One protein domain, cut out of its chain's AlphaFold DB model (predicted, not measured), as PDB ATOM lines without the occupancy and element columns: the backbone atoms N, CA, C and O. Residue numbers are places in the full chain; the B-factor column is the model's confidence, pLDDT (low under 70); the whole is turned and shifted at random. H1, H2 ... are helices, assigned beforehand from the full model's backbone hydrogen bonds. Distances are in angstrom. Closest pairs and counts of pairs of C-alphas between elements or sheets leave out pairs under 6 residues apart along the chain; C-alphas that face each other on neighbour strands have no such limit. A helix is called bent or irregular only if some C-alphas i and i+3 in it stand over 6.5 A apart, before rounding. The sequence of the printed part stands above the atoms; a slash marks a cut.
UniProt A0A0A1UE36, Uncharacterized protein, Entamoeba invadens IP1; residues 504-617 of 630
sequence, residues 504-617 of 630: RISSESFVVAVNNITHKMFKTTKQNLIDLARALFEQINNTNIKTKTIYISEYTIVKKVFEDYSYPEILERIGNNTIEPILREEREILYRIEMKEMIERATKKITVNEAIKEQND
ATOM      1  N   ARG A 504     -36.565  60.728  69.034       42.34
ATOM      2  CA  ARG A 504     -37.819  60.798  69.815       42.34
ATOM      3  C   ARG A 504     -38.938  61.577  69.121       42.34
ATOM      4  O   ARG A 504     -40.090  61.184  69.222       42.34
ATOM      5  N   ILE A 505     -38.610  62.672  68.430       46.34
ATOM      6  CA  ILE A 505     -39.614  63.539  67.785       46.34
ATOM      7  C   ILE A 505     -40.142  62.903  66.490       46.34
ATOM      8  O   ILE A 505     -41.311  63.087  66.145       46.34
ATOM      9  N   SER A 506     -39.312  62.118  65.789       51.47
ATOM     10  CA  SER A 506     -39.729  61.453  64.551       51.47
ATOM     11  C   SER A 506     -40.756  60.347  64.801       51.47
ATOM     12  O   SER A 506     -41.797  60.366  64.153       51.47
ATOM     13  N   SER A 507     -40.548  59.445  65.770       58.31
ATOM     14  CA  SER A 507     -41.461  58.307  65.984       58.31
ATOM     15  C   SER A 507     -42.870  58.720  66.429       58.31
ATOM     16  O   SER A 507     -43.852  58.209  65.900       58.31
ATOM     17  N   GLU A 508     -42.995  59.693  67.335       66.44
ATOM     18  CA  GLU A 508     -44.302  60.194  67.786       66.44
ATOM     19  C   GLU A 508     -45.062  60.890  66.649       66.44
ATOM     20  O   GLU A 508     -46.258  60.666  66.466       66.44
ATOM     21  N   SER A 509     -44.354  61.684  65.839       58.78
ATOM     22  CA  SER A 509     -44.938  62.365  64.679       58.78
ATOM     23  C   SER A 509     -45.404  61.374  63.607       58.78
ATOM     24  O   SER A 509     -46.438  61.611  62.986       58.78
ATOM     25  N   PHE A 510     -44.698  60.249  63.426       65.81
ATOM     26  CA  PHE A 510     -45.135  59.164  62.544       65.81
ATOM     27  C   PHE A 510     -46.420  58.504  63.046       65.81
ATOM     28  O   PHE A 510     -47.353  58.360  62.265       65.81
ATOM     29  N   VAL A 511     -46.524  58.174  64.338       66.38
ATOM     30  CA  VAL A 511     -47.760  57.596  64.898       66.38
ATOM     31  C   VAL A 511     -48.931  58.569  64.745       66.38
ATOM     32  O   VAL A 511     -50.018  58.163  64.337       66.38
ATOM     33  N   VAL A 512     -48.716  59.860  65.009       66.44
ATOM     34  CA  VAL A 512     -49.746  60.900  64.859       66.44
ATOM     35  C   VAL A 512     -50.204  61.030  63.401       66.44
ATOM     36  O   VAL A 512     -51.407  61.047  63.139       66.44
ATOM     37  N   ALA A 513     -49.260  61.078  62.457       62.81
ATOM     38  CA  ALA A 513     -49.546  61.249  61.035       62.81
ATOM     39  C   ALA A 513     -50.185  60.003  60.396       62.81
ATOM     40  O   ALA A 513     -51.195  60.131  59.711       62.81
ATOM     41  N   VAL A 514     -49.644  58.805  60.650       71.19
ATOM     42  CA  VAL A 514     -50.139  57.532  60.085       71.19
ATOM     43  C   VAL A 514     -51.566  57.237  60.539       71.19
ATOM     44  O   VAL A 514     -52.360  56.711  59.770       71.19
ATOM     45  N   ASN A 515     -51.909  57.613  61.772       65.88
ATOM     46  CA  ASN A 515     -53.233  57.357  62.336       65.88
ATOM     47  C   ASN A 515     -54.193  58.546  62.191       65.88
ATOM     48  O   ASN A 515     -55.325  58.465  62.661       65.88
ATOM     49  N   ASN A 516     -53.761  59.642  61.551       72.06
ATOM     50  CA  ASN A 516     -54.540  60.871  61.371       72.06
ATOM     51  C   ASN A 516     -55.183  61.382  62.681       72.06
ATOM     52  O   ASN A 516     -56.364  61.726  62.736       72.06
ATOM     53  N   ILE A 517     -54.402  61.398  63.765       68.50
ATOM     54  CA  ILE A 517     -54.847  61.822  65.101       68.50
ATOM     55  C   ILE A 517     -54.209  63.152  65.499       68.50
ATOM     56  O   ILE A 517     -53.254  63.623  64.889       68.50
ATOM     57  N   THR A 518     -54.709  63.779  66.567       69.62
ATOM     58  CA  THR A 518     -54.037  64.955  67.139       69.62
ATOM     59  C   THR A 518     -52.914  64.540  68.089       69.62
ATOM     60  O   THR A 518     -53.010  63.537  68.800       69.62
ATOM     61  N   HIS A 519     -51.875  65.372  68.206       72.50
ATOM     62  CA  HIS A 519     -50.794  65.156  69.173       72.50
ATOM     63  C   HIS A 519     -51.310  65.078  70.625       72.50
ATOM     64  O   HIS A 519     -50.729  64.389  71.466       72.50
ATOM     65  N   LYS A 520     -52.417  65.766  70.936       73.56
ATOM     66  CA  LYS A 520     -53.061  65.697  72.255       73.56
ATOM     67  C   LYS A 520     -53.636  64.305  72.520       73.56
ATOM     68  O   LYS A 520     -53.394  63.772  73.595       73.56
ATOM     69  N   MET A 521     -54.335  63.712  71.550       73.50
ATOM     70  CA  MET A 521     -54.885  62.355  71.675       73.50
ATOM     71  C   MET A 521     -53.775  61.328  71.893       73.50
ATOM     72  O   MET A 521     -53.833  60.573  72.858       73.50
ATOM     73  N   PHE A 522     -52.717  61.382  71.077       82.75
ATOM     74  CA  PHE A 522     -51.556  60.510  71.244       82.75
ATOM     75  C   PHE A 522     -50.911  60.662  72.629       82.75
ATOM     76  O   PHE A 522     -50.685  59.670  73.322       82.75
ATOM     77  N   LYS A 523     -50.665  61.905  73.067       82.94
ATOM     78  CA  LYS A 523     -50.050  62.188  74.369       82.94
ATOM     79  C   LYS A 523     -50.893  61.657  75.530       82.94
ATOM     80  O   LYS A 523     -50.325  61.097  76.462       82.94
ATOM     81  N   THR A 524     -52.216  61.811  75.472       85.81
ATOM     82  CA  THR A 524     -53.124  61.289  76.502       85.81
ATOM     83  C   THR A 524     -53.070  59.765  76.562       85.81
ATOM     84  O   THR A 524     -52.844  59.213  77.632       85.81
ATOM     85  N   THR A 525     -53.197  59.080  75.422       86.31
ATOM     86  CA  THR A 525     -53.146  57.608  75.365       86.31
ATOM     87  C   THR A 525     -51.808  57.079  75.868       86.31
ATOM     88  O   THR A 525     -51.764  56.175  76.699       86.31
ATOM     89  N   LYS A 526     -50.705  57.699  75.435       90.50
ATOM     90  CA  LYS A 526     -49.356  57.365  75.896       90.50
ATOM     91  C   LYS A 526     -49.205  57.550  77.406       90.50
ATOM     92  O   LYS A 526     -48.643  56.679  78.058       90.50
ATOM     93  N   GLN A 527     -49.700  58.656  77.961       90.06
ATOM     94  CA  GLN A 527     -49.622  58.906  79.400       90.06
ATOM     95  C   GLN A 527     -50.458  57.899  80.198       90.06
ATOM     96  O   GLN A 527     -49.956  57.358  81.174       90.06
ATOM     97  N   ASN A 528     -51.667  57.567  79.736       89.31
ATOM     98  CA  ASN A 528     -52.515  56.564  80.386       89.31
ATOM     99  C   ASN A 528     -51.830  55.189  80.449       89.31
ATOM    100  O   ASN A 528     -51.891  54.513  81.473       89.31
ATOM    101  N   LEU A 529     -51.143  54.788  79.375       91.06
ATOM    102  CA  LEU A 529     -50.363  53.548  79.353       91.06
ATOM    103  C   LEU A 529     -49.154  53.605  80.293       91.06
ATOM    104  O   LEU A 529     -48.860  52.614  80.955       91.06
ATOM    105  N   ILE A 530     -48.466  54.750  80.369       91.69
ATOM    106  CA  ILE A 530     -47.340  54.959  81.296       91.69
ATOM    107  C   ILE A 530     -47.820  54.844  82.742       91.69
ATOM    108  O   ILE A 530     -47.185  54.164  83.543       91.69
ATOM    109  N   ASP A 531     -48.947  55.472  83.068       91.62
ATOM    110  CA  ASP A 531     -49.514  55.453  84.415       91.62
ATOM    111  C   ASP A 531     -49.972  54.039  84.799       91.62
ATOM    112  O   ASP A 531     -49.698  53.584  85.910       91.62
ATOM    113  N   LEU A 532     -50.581  53.304  83.861       91.31
ATOM    114  CA  LEU A 532     -50.946  51.901  84.058       91.31
ATOM    115  C   LEU A 532     -49.708  51.013  84.245       91.31
ATOM    116  O   LEU A 532     -49.638  50.251  85.204       91.31
ATOM    117  N   ALA A 533     -48.698  51.133  83.380       89.06
ATOM    118  CA  ALA A 533     -47.451  50.377  83.500       89.06
ATOM    119  C   ALA A 533     -46.720  50.687  84.818       89.06
ATOM    120  O   ALA A 533     -46.194  49.780  85.464       89.06
ATOM    121  N   ARG A 534     -46.735  51.948  85.264       91.06
ATOM    122  CA  ARG A 534     -46.211  52.339  86.575       91.06
ATOM    123  C   ARG A 534     -46.978  51.643  87.695       91.06
ATOM    124  O   ARG A 534     -46.349  50.985  88.516       91.06
ATOM    125  N   ALA A 535     -48.307  51.711  87.691       89.94
ATOM    126  CA  ALA A 535     -49.132  51.052  88.703       89.94
ATOM    127  C   ALA A 535     -48.879  49.533  88.774       89.94
ATOM    128  O   ALA A 535     -48.838  48.963  89.864       89.94
ATOM    129  N   LEU A 536     -48.656  48.886  87.627       88.38
ATOM    130  CA  LEU A 536     -48.405  47.446  87.541       88.38
ATOM    131  C   LEU A 536     -46.993  47.036  87.985       88.38
ATOM    132  O   LEU A 536     -46.824  45.954  88.550       88.38
ATOM    133  N   PHE A 537     -45.972  47.859  87.715       90.62
ATOM    134  CA  PHE A 537     -44.569  47.431  87.799       90.62
ATOM    135  C   PHE A 537     -43.696  48.226  88.774       90.62
ATOM    136  O   PHE A 537     -42.565  47.813  89.029       90.62
ATOM    137  N   GLU A 538     -44.184  49.316  89.369       86.88
ATOM    138  CA  GLU A 538     -43.401  50.164  90.280       86.88
ATOM    139  C   GLU A 538     -42.830  49.378  91.467       86.88
ATOM    140  O   GLU A 538     -41.651  49.508  91.790       86.88
ATOM    141  N   GLN A 539     -43.622  48.501  92.088       80.88
ATOM    142  CA  GLN A 539     -43.143  47.675  93.202       80.88
ATOM    143  C   GLN A 539     -42.051  46.687  92.772       80.88
ATOM    144  O   GLN A 539     -41.069  46.498  93.495       80.88
ATOM    145  N   ILE A 540     -42.194  46.093  91.583       82.94
ATOM    146  CA  ILE A 540     -41.212  45.155  91.025       82.94
ATOM    147  C   ILE A 540     -39.909  45.902  90.723       82.94
ATOM    148  O   ILE A 540     -38.839  45.475  91.144       82.94
ATOM    149  N   ASN A 541     -39.997  47.066  90.084       81.06
ATOM    150  CA  ASN A 541     -38.840  47.894  89.759       81.06
ATOM    151  C   ASN A 541     -38.131  48.432  91.010       81.06
ATOM    152  O   ASN A 541     -36.906  48.389  91.085       81.06
ATOM    153  N   ASN A 542     -38.877  48.863  92.030       74.19
ATOM    154  CA  ASN A 542     -38.310  49.287  93.312       74.19
ATOM    155  C   ASN A 542     -37.598  48.141  94.039       74.19
ATOM    156  O   ASN A 542     -36.591  48.364  94.713       74.19
ATOM    157  N   THR A 543     -38.114  46.917  93.911       73.44
ATOM    158  CA  THR A 543     -37.448  45.718  94.428       73.44
ATOM    159  C   THR A 543     -36.164  45.461  93.648       73.44
ATOM    160  O   THR A 543     -35.115  45.333  94.271       73.44
ATOM    161  N   ASN A 544     -36.220  45.517  92.315       74.94
ATOM    162  CA  ASN A 544     -35.067  45.265  91.457       74.94
ATOM    163  C   ASN A 544     -33.922  46.262  91.677       74.94
ATOM    164  O   ASN A 544     -32.769  45.858  91.783       74.94
ATOM    165  N   ILE A 545     -34.232  47.550  91.861       65.94
ATOM    166  CA  ILE A 545     -33.238  48.576  92.216       65.94
ATOM    167  C   ILE A 545     -32.552  48.230  93.546       65.94
ATOM    168  O   ILE A 545     -31.328  48.295  93.654       65.94
ATOM    169  N   LYS A 546     -33.323  47.821  94.563       66.25
ATOM    170  CA  LYS A 546     -32.777  47.446  95.880       66.25
ATOM    171  C   LYS A 546     -31.923  46.182  95.821       66.25
ATOM    172  O   LYS A 546     -30.916  46.108  96.518       66.25
ATOM    173  N   THR A 547     -32.310  45.204  95.005       63.47
ATOM    174  CA  THR A 547     -31.580  43.941  94.826       63.47
ATOM    175  C   THR A 547     -30.500  44.010  93.748       63.47
ATOM    176  O   THR A 547     -29.843  43.003  93.507       63.47
ATOM    177  N   LYS A 548     -30.294  45.177  93.118       67.88
ATOM    178  CA  LYS A 548     -29.390  45.378  91.973       67.88
ATOM    179  C   LYS A 548     -29.635  44.380  90.828       67.88
ATOM    180  O   LYS A 548     -28.695  43.867  90.228       67.88
ATOM    181  N   THR A 549     -30.898  44.090  90.542       71.88
ATOM    182  CA  THR A 549     -31.333  43.257  89.413       71.88
ATOM    183  C   THR A 549     -31.903  44.129  88.286       71.88
ATOM    184  O   THR A 549     -31.968  45.352  88.394       71.88
ATOM    185  N   ILE A 550     -32.289  43.495  87.176       77.31
ATOM    186  CA  ILE A 550     -32.722  44.142  85.927       77.31
ATOM    187  C   ILE A 550     -33.904  45.099  86.161       77.31
ATOM    188  O   ILE A 550     -34.951  44.695  86.673       77.31
ATOM    189  N   TYR A 551     -33.753  46.361  85.759       83.44
ATOM    190  CA  TYR A 551     -34.787  47.395  85.836       83.44
ATOM    191  C   TYR A 551     -35.306  47.717  84.434       83.44
ATOM    192  O   TYR A 551     -34.533  48.129  83.580       83.44
ATOM    193  N   ILE A 552     -36.625  47.625  84.238       84.31
ATOM    194  CA  ILE A 552     -37.267  47.953  82.959       84.31
ATOM    195  C   ILE A 552     -38.181  49.146  83.171       84.31
ATOM    196  O   ILE A 552     -39.174  49.060  83.899       84.31
ATOM    197  N   SER A 553     -37.859  50.258  82.517       84.69
ATOM    198  CA  SER A 553     -38.657  51.475  82.620       84.69
ATOM    199  C   SER A 553     -40.032  51.318  81.970       84.69
ATOM    200  O   SER A 553     -40.165  50.792  80.863       84.69
ATOM    201  N   GLU A 554     -41.051  51.886  82.612       85.12
ATOM    202  CA  GLU A 554     -42.402  52.022  82.074       85.12
ATOM    203  C   GLU A 554     -42.420  52.758  80.726       85.12
ATOM    204  O   GLU A 554     -43.199  52.422  79.836       85.12
ATOM    205  N   TYR A 555     -41.501  53.707  80.521       86.44
ATOM    206  CA  TYR A 555     -41.369  54.424  79.255       86.44
ATOM    207  C   TYR A 555     -40.897  53.510  78.119       86.44
ATOM    208  O   TYR A 555     -41.323  53.693  76.978       86.44
ATOM    209  N   THR A 556     -40.032  52.537  78.418       85.69
ATOM    210  CA  THR A 556     -39.515  51.571  77.439       85.69
ATOM    211  C   THR A 556     -40.588  50.556  77.061       85.69
ATOM    212  O   THR A 556     -40.772  50.295  75.878       85.69
ATOM    213  N   ILE A 557     -41.356  50.069  78.044       88.69
ATOM    214  CA  ILE A 557     -42.491  49.159  77.817       88.69
ATOM    215  C   ILE A 557     -43.515  49.825  76.893       88.69
ATOM    216  O   ILE A 557     -43.866  49.279  75.855       88.69
ATOM    217  N   VAL A 558     -43.940  51.052  77.213       89.19
ATOM    218  CA  VAL A 558     -44.932  51.772  76.397       89.19
ATOM    219  C   VAL A 558     -44.390  52.105  75.008       89.19
ATOM    220  O   VAL A 558     -45.139  52.078  74.036       89.19
ATOM    221  N   LYS A 559     -43.089  52.395  74.884       86.00
ATOM    222  CA  LYS A 559     -42.455  52.582  73.574       86.00
ATOM    223  C   LYS A 559     -42.540  51.308  72.732       86.00
ATOM    224  O   LYS A 559     -42.915  51.418  71.573       86.00
ATOM    225  N   LYS A 560     -42.264  50.142  73.322       86.56
ATOM    226  CA  LYS A 560     -42.354  48.840  72.650       86.56
ATOM    227  C   LYS A 560     -43.785  48.510  72.214       86.56
ATOM    228  O   LYS A 560     -43.993  48.138  71.069       86.56
ATOM    229  N   VAL A 561     -44.783  48.815  73.049       90.62
ATOM    230  CA  VAL A 561     -46.205  48.688  72.673       90.62
ATOM    231  C   VAL A 561     -46.540  49.495  71.412       90.62
ATOM    232  O   VAL A 561     -47.229  48.992  70.537       90.62
ATOM    233  N   PHE A 562     -46.046  50.731  71.279       87.56
ATOM    234  CA  PHE A 562     -46.260  51.534  70.063       87.56
ATOM    235  C   PHE A 562     -45.388  51.117  68.867       87.56
ATOM    236  O   PHE A 562     -45.620  51.604  67.761       87.56
ATOM    237  N   GLU A 563     -44.371  50.279  69.076       84.25
ATOM    238  CA  GLU A 563     -43.588  49.664  67.999       84.25
ATOM    239  C   GLU A 563     -44.281  48.409  67.460       84.25
ATOM    240  O   GLU A 563     -44.256  48.183  66.251       84.25
ATOM    241  N   ASP A 564     -44.932  47.642  68.338       86.25
ATOM    242  CA  ASP A 564     -45.489  46.329  68.003       86.25
ATOM    243  C   ASP A 564     -46.992  46.365  67.687       86.25
ATOM    244  O   ASP A 564     -47.480  45.521  66.935       86.25
ATOM    245  N   TYR A 565     -47.725  47.369  68.185       86.94
ATOM    246  CA  TYR A 565     -49.172  47.501  67.993       86.94
ATOM    247  C   TYR A 565     -49.561  48.829  67.337       86.94
ATOM    248  O   TYR A 565     -49.005  49.897  67.613       86.94
ATOM    249  N   SER A 566     -50.591  48.779  66.488       86.44
ATOM    250  CA  SER A 566     -51.157  49.984  65.873       86.44
ATOM    251  C   SER A 566     -51.947  50.826  66.886       86.44
ATOM    252  O   SER A 566     -52.512  50.312  67.852       86.44
ATOM    253  N   TYR A 567     -52.039  52.143  66.664       84.69
ATOM    254  CA  TYR A 567     -52.773  53.038  67.571       84.69
ATOM    255  C   TYR A 567     -54.264  52.654  67.755       84.69
ATOM    256  O   TYR A 567     -54.731  52.692  68.897       84.69
ATOM    257  N   PRO A 568     -55.021  52.254  66.707       85.94
ATOM    258  CA  PRO A 568     -56.399  51.783  66.863       85.94
ATOM    259  C   PRO A 568     -56.498  50.503  67.695       85.94
ATOM    260  O   PRO A 568     -57.367  50.411  68.557       85.94
ATOM    261  N   GLU A 569     -55.579  49.557  67.492       88.88
ATOM    262  CA  GLU A 569     -55.551  48.309  68.257       88.88
ATOM    263  C   GLU A 569     -55.288  48.576  69.743       88.88
ATOM    264  O   GLU A 569     -55.978  48.040  70.605       88.88
ATOM    265  N   ILE A 570     -54.361  49.479  70.065       90.88
ATOM    266  CA  ILE A 570     -54.105  49.893  71.449       90.88
ATOM    267  C   ILE A 570     -55.377  50.462  72.095       90.88
ATOM    268  O   ILE A 570     -55.700  50.113  73.231       90.88
ATOM    269  N   LEU A 571     -56.123  51.317  71.385       89.81
ATOM    270  CA  LEU A 571     -57.381  51.874  71.895       89.81
ATOM    271  C   LEU A 571     -58.459  50.807  72.085       89.81
ATOM    272  O   LEU A 571     -59.168  50.842  73.090       89.81
ATOM    273  N   GLU A 572     -58.570  49.857  71.161       91.06
ATOM    274  CA  GLU A 572     -59.495  48.729  71.271       91.06
ATOM    275  C   GLU A 572     -59.172  47.870  72.500       91.06
ATOM    276  O   GLU A 572     -60.056  47.553  73.295       91.06
ATOM    277  N   ARG A 573     -57.893  47.562  72.727       89.00
ATOM    278  CA  ARG A 573     -57.434  46.790  73.892       89.00
ATOM    279  C   ARG A 573     -57.654  47.533  75.206       89.00
ATOM    280  O   ARG A 573     -57.989  46.899  76.206       89.00
ATOM    281  N   ILE A 574     -57.501  48.860  75.215       87.81
ATOM    282  CA  ILE A 574     -57.866  49.703  76.364       87.81
ATOM    283  C   ILE A 574     -59.380  49.640  76.599       87.81
ATOM    284  O   ILE A 574     -59.801  49.375  77.720       87.81
ATOM    285  N   GLY A 575     -60.194  49.827  75.554       81.88
ATOM    286  CA  GLY A 575     -61.657  49.778  75.648       81.88
ATOM    287  C   GLY A 575     -62.188  48.420  76.115       81.88
ATOM    288  O   GLY A 575     -63.143  48.363  76.885       81.88
ATOM    289  N   ASN A 576     -61.512  47.340  75.722       89.44
ATOM    290  CA  ASN A 576     -61.840  45.964  76.090       89.44
ATOM    291  C   ASN A 576     -61.166  45.498  77.398       89.44
ATOM    292  O   ASN A 576     -61.274  44.323  77.739       89.44
ATOM    293  N   ASN A 577     -60.451  46.371  78.124       83.81
ATOM    294  CA  ASN A 577     -59.694  46.038  79.342       83.81
ATOM    295  C   ASN A 577     -58.686  44.875  79.181       83.81
ATOM    296  O   ASN A 577     -58.397  44.150  80.129       83.81
ATOM    297  N   THR A 578     -58.114  44.701  77.987       90.62
ATOM    298  CA  THR A 578     -57.129  43.646  77.664       90.62
ATOM    299  C   THR A 578     -55.709  44.184  77.462       90.62
ATOM    300  O   THR A 578     -54.813  43.444  77.061       90.62
ATOM    301  N   ILE A 579     -55.477  45.464  77.761       91.94
ATOM    302  CA  ILE A 579     -54.177  46.127  77.588       91.94
ATOM    303  C   ILE A 579     -53.137  45.745  78.657       91.94
ATOM    304  O   ILE A 579     -51.939  45.761  78.390       91.94
ATOM    305  N   GLU A 580     -53.567  45.370  79.865       91.31
ATOM    306  CA  GLU A 580     -52.656  44.949  80.939       91.31
ATOM    307  C   GLU A 580     -51.841  43.689  80.574       91.31
ATOM    308  O   GLU A 580     -50.619  43.718  80.746       91.31
ATOM    309  N   PRO A 581     -52.451  42.604  80.052       91.31
ATOM    310  CA  PRO A 581     -51.709  41.447  79.553       91.31
ATOM    311  C   PRO A 581     -50.614  41.810  78.544       91.31
ATOM    312  O   PRO A 581     -49.495  41.324  78.680       91.31
ATOM    313  N   ILE A 582     -50.902  42.726  77.613       93.44
ATOM    314  CA  ILE A 582     -49.938  43.198  76.606       93.44
ATOM    315  C   ILE A 582     -48.754  43.898  77.282       93.44
ATOM    316  O   ILE A 582     -47.601  43.591  77.004       93.44
ATOM    317  N   LEU A 583     -49.014  44.790  78.242       91.12
ATOM    318  CA  LEU A 583     -47.945  45.463  78.991       91.12
ATOM    319  C   LEU A 583     -47.057  44.478  79.771       91.12
ATOM    320  O   LEU A 583     -45.860  44.723  79.931       91.12
ATOM    321  N   ARG A 584     -47.626  43.374  80.274       90.88
ATOM    322  CA  ARG A 584     -46.872  42.311  80.962       90.88
ATOM    323  C   ARG A 584     -46.028  41.491  79.988       90.88
ATOM    324  O   ARG A 584     -44.884  41.188  80.318       90.88
ATOM    325  N   GLU A 585     -46.570  41.171  78.818       92.50
ATOM    326  CA  GLU A 585     -45.871  40.454  77.750       92.50
ATOM    327  C   GLU A 585     -44.679  41.262  77.221       92.50
ATOM    328  O   GLU A 585     -43.550  40.774  77.243       92.50
ATOM    329  N   GLU A 586     -44.885  42.538  76.886       92.75
ATOM    330  CA  GLU A 586     -43.811  43.414  76.403       92.75
ATOM    331  C   GLU A 586     -42.703  43.613  77.436       92.75
ATOM    332  O   GLU A 586     -41.510  43.624  77.119       92.75
ATOM    333  N   ARG A 587     -43.075  43.717  78.716       90.06
ATOM    334  CA  ARG A 587     -42.097  43.775  79.803       90.06
ATOM    335  C   ARG A 587     -41.259  42.498  79.882       90.06
ATOM    336  O   ARG A 587     -40.059  42.587  80.123       90.06
ATOM    337  N   GLU A 588     -41.867  41.329  79.715       89.38
ATOM    338  CA  GLU A 588     -41.159  40.045  79.735       89.38
ATOM    339  C   GLU A 588     -40.201  39.907  78.541       89.38
ATOM    340  O   GLU A 588     -39.073  39.437  78.706       89.38
ATOM    341  N   ILE A 589     -40.595  40.384  77.356       89.19
ATOM    342  CA  ILE A 589     -39.722  40.436  76.173       89.19
ATOM    343  C   ILE A 589     -38.494  41.309  76.458       89.19
ATOM    344  O   ILE A 589     -37.360  40.854  76.288       89.19
ATOM    345  N   LEU A 590     -38.705  42.533  76.952       87.62
ATOM    346  CA  LEU A 590     -37.622  43.456  77.306       87.62
ATOM    347  C   LEU A 590     -36.707  42.878  78.396       87.62
ATOM    348  O   LEU A 590     -35.485  42.979  78.290       87.62
ATOM    349  N   TYR A 591     -37.279  42.199  79.393       86.12
ATOM    350  CA  TYR A 591     -36.527  41.544  80.464       86.12
ATOM    351  C   TYR A 591     -35.562  40.492  79.925       86.12
ATOM    352  O   TYR A 591     -34.394  40.458  80.311       86.12
ATOM    353  N   ARG A 592     -36.031  39.641  79.009       84.69
ATOM    354  CA  ARG A 592     -35.206  38.587  78.404       84.69
ATOM    355  C   ARG A 592     -34.071  39.158  77.563       84.69
ATOM    356  O   ARG A 592     -32.978  38.595  77.582       84.69
ATOM    357  N   ILE A 593     -34.314  40.262  76.855       84.75
ATOM    358  CA  ILE A 593     -33.286  40.959  76.073       84.75
ATOM    359  C   ILE A 593     -32.195  41.497  77.005       84.75
ATOM    360  O   ILE A 593     -31.027  41.146  76.835       84.75
ATOM    361  N   GLU A 594     -32.564  42.263  78.036       78.12
ATOM    362  CA  GLU A 594     -31.597  42.828  78.989       78.12
ATOM    363  C   GLU A 594     -30.844  41.738  79.764       78.12
ATOM    364  O   GLU A 594     -29.638  41.847  79.993       78.12
ATOM    365  N   MET A 595     -31.525  40.646  80.120       78.44
ATOM    366  CA  MET A 595     -30.901  39.494  80.767       78.44
ATOM    367  C   MET A 595     -29.856  38.836  79.863       78.44
ATOM    368  O   MET A 595     -28.760  38.518  80.322       78.44
ATOM    369  N   LYS A 596     -30.167  38.658  78.574       82.69
ATOM    370  CA  LYS A 596     -29.234  38.090  77.597       82.69
ATOM    371  C   LYS A 596     -28.015  38.991  77.399       82.69
ATOM    372  O   LYS A 596     -26.896  38.491  77.462       82.69
ATOM    373  N   GLU A 597     -28.210  40.300  77.243       76.62
ATOM    374  CA  GLU A 597     -27.100  41.258  77.134       76.62
ATOM    375  C   GLU A 597     -26.209  41.253  78.378       76.62
ATOM    376  O   GLU A 597     -24.985  41.313  78.270       76.62
ATOM    377  N   MET A 598     -26.801  41.169  79.570       69.44
ATOM    378  CA  MET A 598     -26.048  41.113  80.821       69.44
ATOM    379  C   MET A 598     -25.214  39.833  80.919       69.44
ATOM    380  O   MET A 598     -24.045  39.897  81.298       69.44
ATOM    381  N   ILE A 599     -25.781  38.683  80.539       72.50
ATOM    382  CA  ILE A 599     -25.055  37.409  80.473       72.50
ATOM    383  C   ILE A 599     -23.920  37.496  79.448       72.50
ATOM    384  O   ILE A 599     -22.801  37.085  79.747       72.50
ATOM    385  N   GLU A 600     -24.163  38.064  78.266       74.44
ATOM    386  CA  GLU A 600     -23.134  38.263  77.239       74.44
ATOM    387  C   GLU A 600     -22.006  39.179  77.734       74.44
ATOM    388  O   GLU A 600     -20.837  38.839  77.573       74.44
ATOM    389  N   ARG A 601     -22.321  40.288  78.419       64.31
ATOM    390  CA  ARG A 601     -21.313  41.172  79.036       64.31
ATOM    391  C   ARG A 601     -20.514  40.464  80.129       64.31
ATOM    392  O   ARG A 601     -19.296  40.588  80.150       64.31
ATOM    393  N   ALA A 602     -21.175  39.698  80.995       60.28
ATOM    394  CA  ALA A 602     -20.524  38.977  82.091       60.28
ATOM    395  C   ALA A 602     -19.659  37.795  81.613       60.28
ATOM    396  O   ALA A 602     -18.685  37.434  82.268       60.28
ATOM    397  N   THR A 603     -20.010  37.180  80.480       57.59
ATOM    398  CA  THR A 603     -19.270  36.051  79.887       57.59
ATOM    399  C   THR A 603     -18.210  36.486  78.874       57.59
ATOM    400  O   THR A 603     -17.339  35.688  78.512       57.59
ATOM    401  N   LYS A 604     -18.227  37.752  78.435       58.84
ATOM    402  CA  LYS A 604     -17.191  38.328  77.577       58.84
ATOM    403  C   LYS A 604     -15.863  38.347  78.345       58.84
ATOM    404  O   LYS A 604     -15.756  38.953  79.406       58.84
ATOM    405  N   LYS A 605     -14.830  37.681  77.811       48.19
ATOM    406  CA  LYS A 605     -13.461  37.763  78.350       48.19
ATOM    407  C   LYS A 605     -13.022  39.228  78.358       48.19
ATOM    408  O   LYS A 605     -12.763  39.782  77.293       48.19
ATOM    409  N   ILE A 606     -12.915  39.816  79.547       54.66
ATOM    410  CA  ILE A 606     -12.376  41.163  79.744       54.66
ATOM    411  C   ILE A 606     -10.921  41.148  79.274       54.66
ATOM    412  O   ILE A 606     -10.082  40.421  79.816       54.66
ATOM    413  N   THR A 607     -10.617  41.913  78.231       53.84
ATOM    414  CA  THR A 607      -9.228  42.128  77.818       53.84
ATOM    415  C   THR A 607      -8.567  43.143  78.753       53.84
ATOM    416  O   THR A 607      -9.224  44.047  79.258       53.84
ATOM    417  N   VAL A 608      -7.254  43.027  78.987       42.41
ATOM    418  CA  VAL A 608      -6.495  43.927  79.889       42.41
ATOM    419  C   VAL A 608      -6.715  45.414  79.552       42.41
ATOM    420  O   VAL A 608      -6.767  46.248  80.449       42.41
ATOM    421  N   ASN A 609      -6.943  45.745  78.277       51.97
ATOM    422  CA  ASN A 609      -7.242  47.109  77.829       51.97
ATOM    423  C   ASN A 609      -8.641  47.615  78.235       51.97
ATOM    424  O   ASN A 609      -8.814  48.820  78.404       51.97
ATOM    425  N   GLU A 610      -9.634  46.734  78.386       50.81
ATOM    426  CA  GLU A 610     -10.977  47.097  78.872       50.81
ATOM    427  C   GLU A 610     -10.964  47.306  80.401       50.81
ATOM    428  O   GLU A 610     -11.552  48.273  80.879       50.81
ATOM    429  N   ALA A 611     -10.188  46.515  81.153       45.03
ATOM    430  CA  ALA A 611     -10.013  46.691  82.603       45.03
ATOM    431  C   ALA A 611      -9.292  48.005  82.975       45.03
ATOM    432  O   ALA A 611      -9.630  48.644  83.968       45.03
ATOM    433  N   ILE A 612      -8.328  48.444  82.154       47.56
ATOM    434  CA  ILE A 612      -7.645  49.740  82.324       47.56
ATOM    435  C   ILE A 612      -8.596  50.921  82.035       47.56
ATOM    436  O   ILE A 612      -8.415  52.002  82.590       47.56
ATOM    437  N   LYS A 613      -9.628  50.740  81.199       46.91
ATOM    438  CA  LYS A 613     -10.649  51.773  80.952       46.91
ATOM    439  C   LYS A 613     -11.609  51.931  82.132       46.91
ATOM    440  O   LYS A 613     -11.784  53.051  82.592       46.91
ATOM    441  N   GLU A 614     -12.140  50.833  82.670       45.47
ATOM    442  CA  GLU A 614     -13.059  50.881  83.824       45.47
ATOM    443  C   GLU A 614     -12.399  51.451  85.093       45.47
ATOM    444  O   GLU A 614     -13.068  52.090  85.903       45.47
ATOM    445  N   GLN A 615     -11.078  51.291  85.249       40.22
ATOM    446  CA  GLN A 615     -10.334  51.902  86.355       40.22
ATOM    447  C   GLN A 615     -10.289  53.439  86.287       40.22
ATOM    448  O   GLN A 615     -10.208  54.077  87.330       40.22
ATOM    449  N   ASN A 616     -10.372  54.029  85.089       39.75
ATOM    450  CA  ASN A 616     -10.408  55.486  84.916       39.75
ATOM    451  C   ASN A 616     -11.825  56.065  85.071       39.75
ATOM    452  O   ASN A 616     -11.959  57.235  85.427       39.75
ATOM    453  N   ASP A 617     -12.871  55.265  84.843       35.94
ATOM    454  CA  ASP A 617     -14.267  55.714  84.963       35.94
ATOM    455  C   ASP A 617     -14.748  55.740  86.432       35.94
ATOM    456  O   ASP A 617     -15.578  56.569  86.797       35.94
TER     457      ASP A 617
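This is residues 504 to 617 of the 630 residues of an uncharacterized protein of Entamoeba invadens IP1 (UniProt A0A0A1UE36). The short helix H3 packs on both the first arm of a bent helix, H2a, and the long helix H5, which crosses H3 and then reaches away as an arm; its last residues, 599 to 603, stick out with H6 beyond them. H1 packs at the beginning of H2a, and H2b turns off after the bend. The printed part has 114 residues with six named helices, H1 to H6 in chain order, and no named strand: all helix, mostly crossed in packing. It is loose, with a radius of gyration of the C-alphas of 18.0 A, and elongated, spanning 54 by 30 by 19 A.

Start at H1, residues 504 to 514. H2, residues 519 to 547, was assigned as one helix by its hydrogen bonds but is bent: C-alphas 536 and 539 are 7.7 A apart, and its arms H2a, 519 to 536, and H2b, 539 to 547, stand at a steep tilt of 62 degrees. H1 touches H2a, closest C-alphas Val 512 and His 519, 6.1 A. H3, residues 554 to 564, touches H2a at Ala 533 and Glu 554, their closest C-alphas, 5.5 A. H4, residues 567 to 575, touches no helix. H5, residues 579 to 603, touches H3, closest C-alphas Ile 557 and Arg 587, 5.8 A, about perpendicular at 75 degrees. H6, residues 608 to 617, and H5 are apart. Every O i to N i+4 pair is within hydrogen-bond range in H2a, H2b, H3, H4 and H5; H1 has 6 of 7, H6 5 of 6.

Find C-alpha 504 at (-37.819, 60.798, 69.815), where H1 begins its 16.0 A. H2a measures 25.6 A, H2b 12.3 A, H3 15.5 A and H4 12.4 A. From C-alpha 579 at (-54.177, 46.127, 77.588), H5 runs 36.4 A; H6, 15.0 A long, ends at C-alpha 617 at (-14.267, 55.714, 84.963).

Gly 575 and Val 608 have the C-alphas farthest apart, 55.6 A. The printed part has no cut and no long link. Residues 599 to 617 stand free. Mean pLDDT of the printed part is 76.3; look for values under 70 at residues 504 to 513 and 601 to 617, among others.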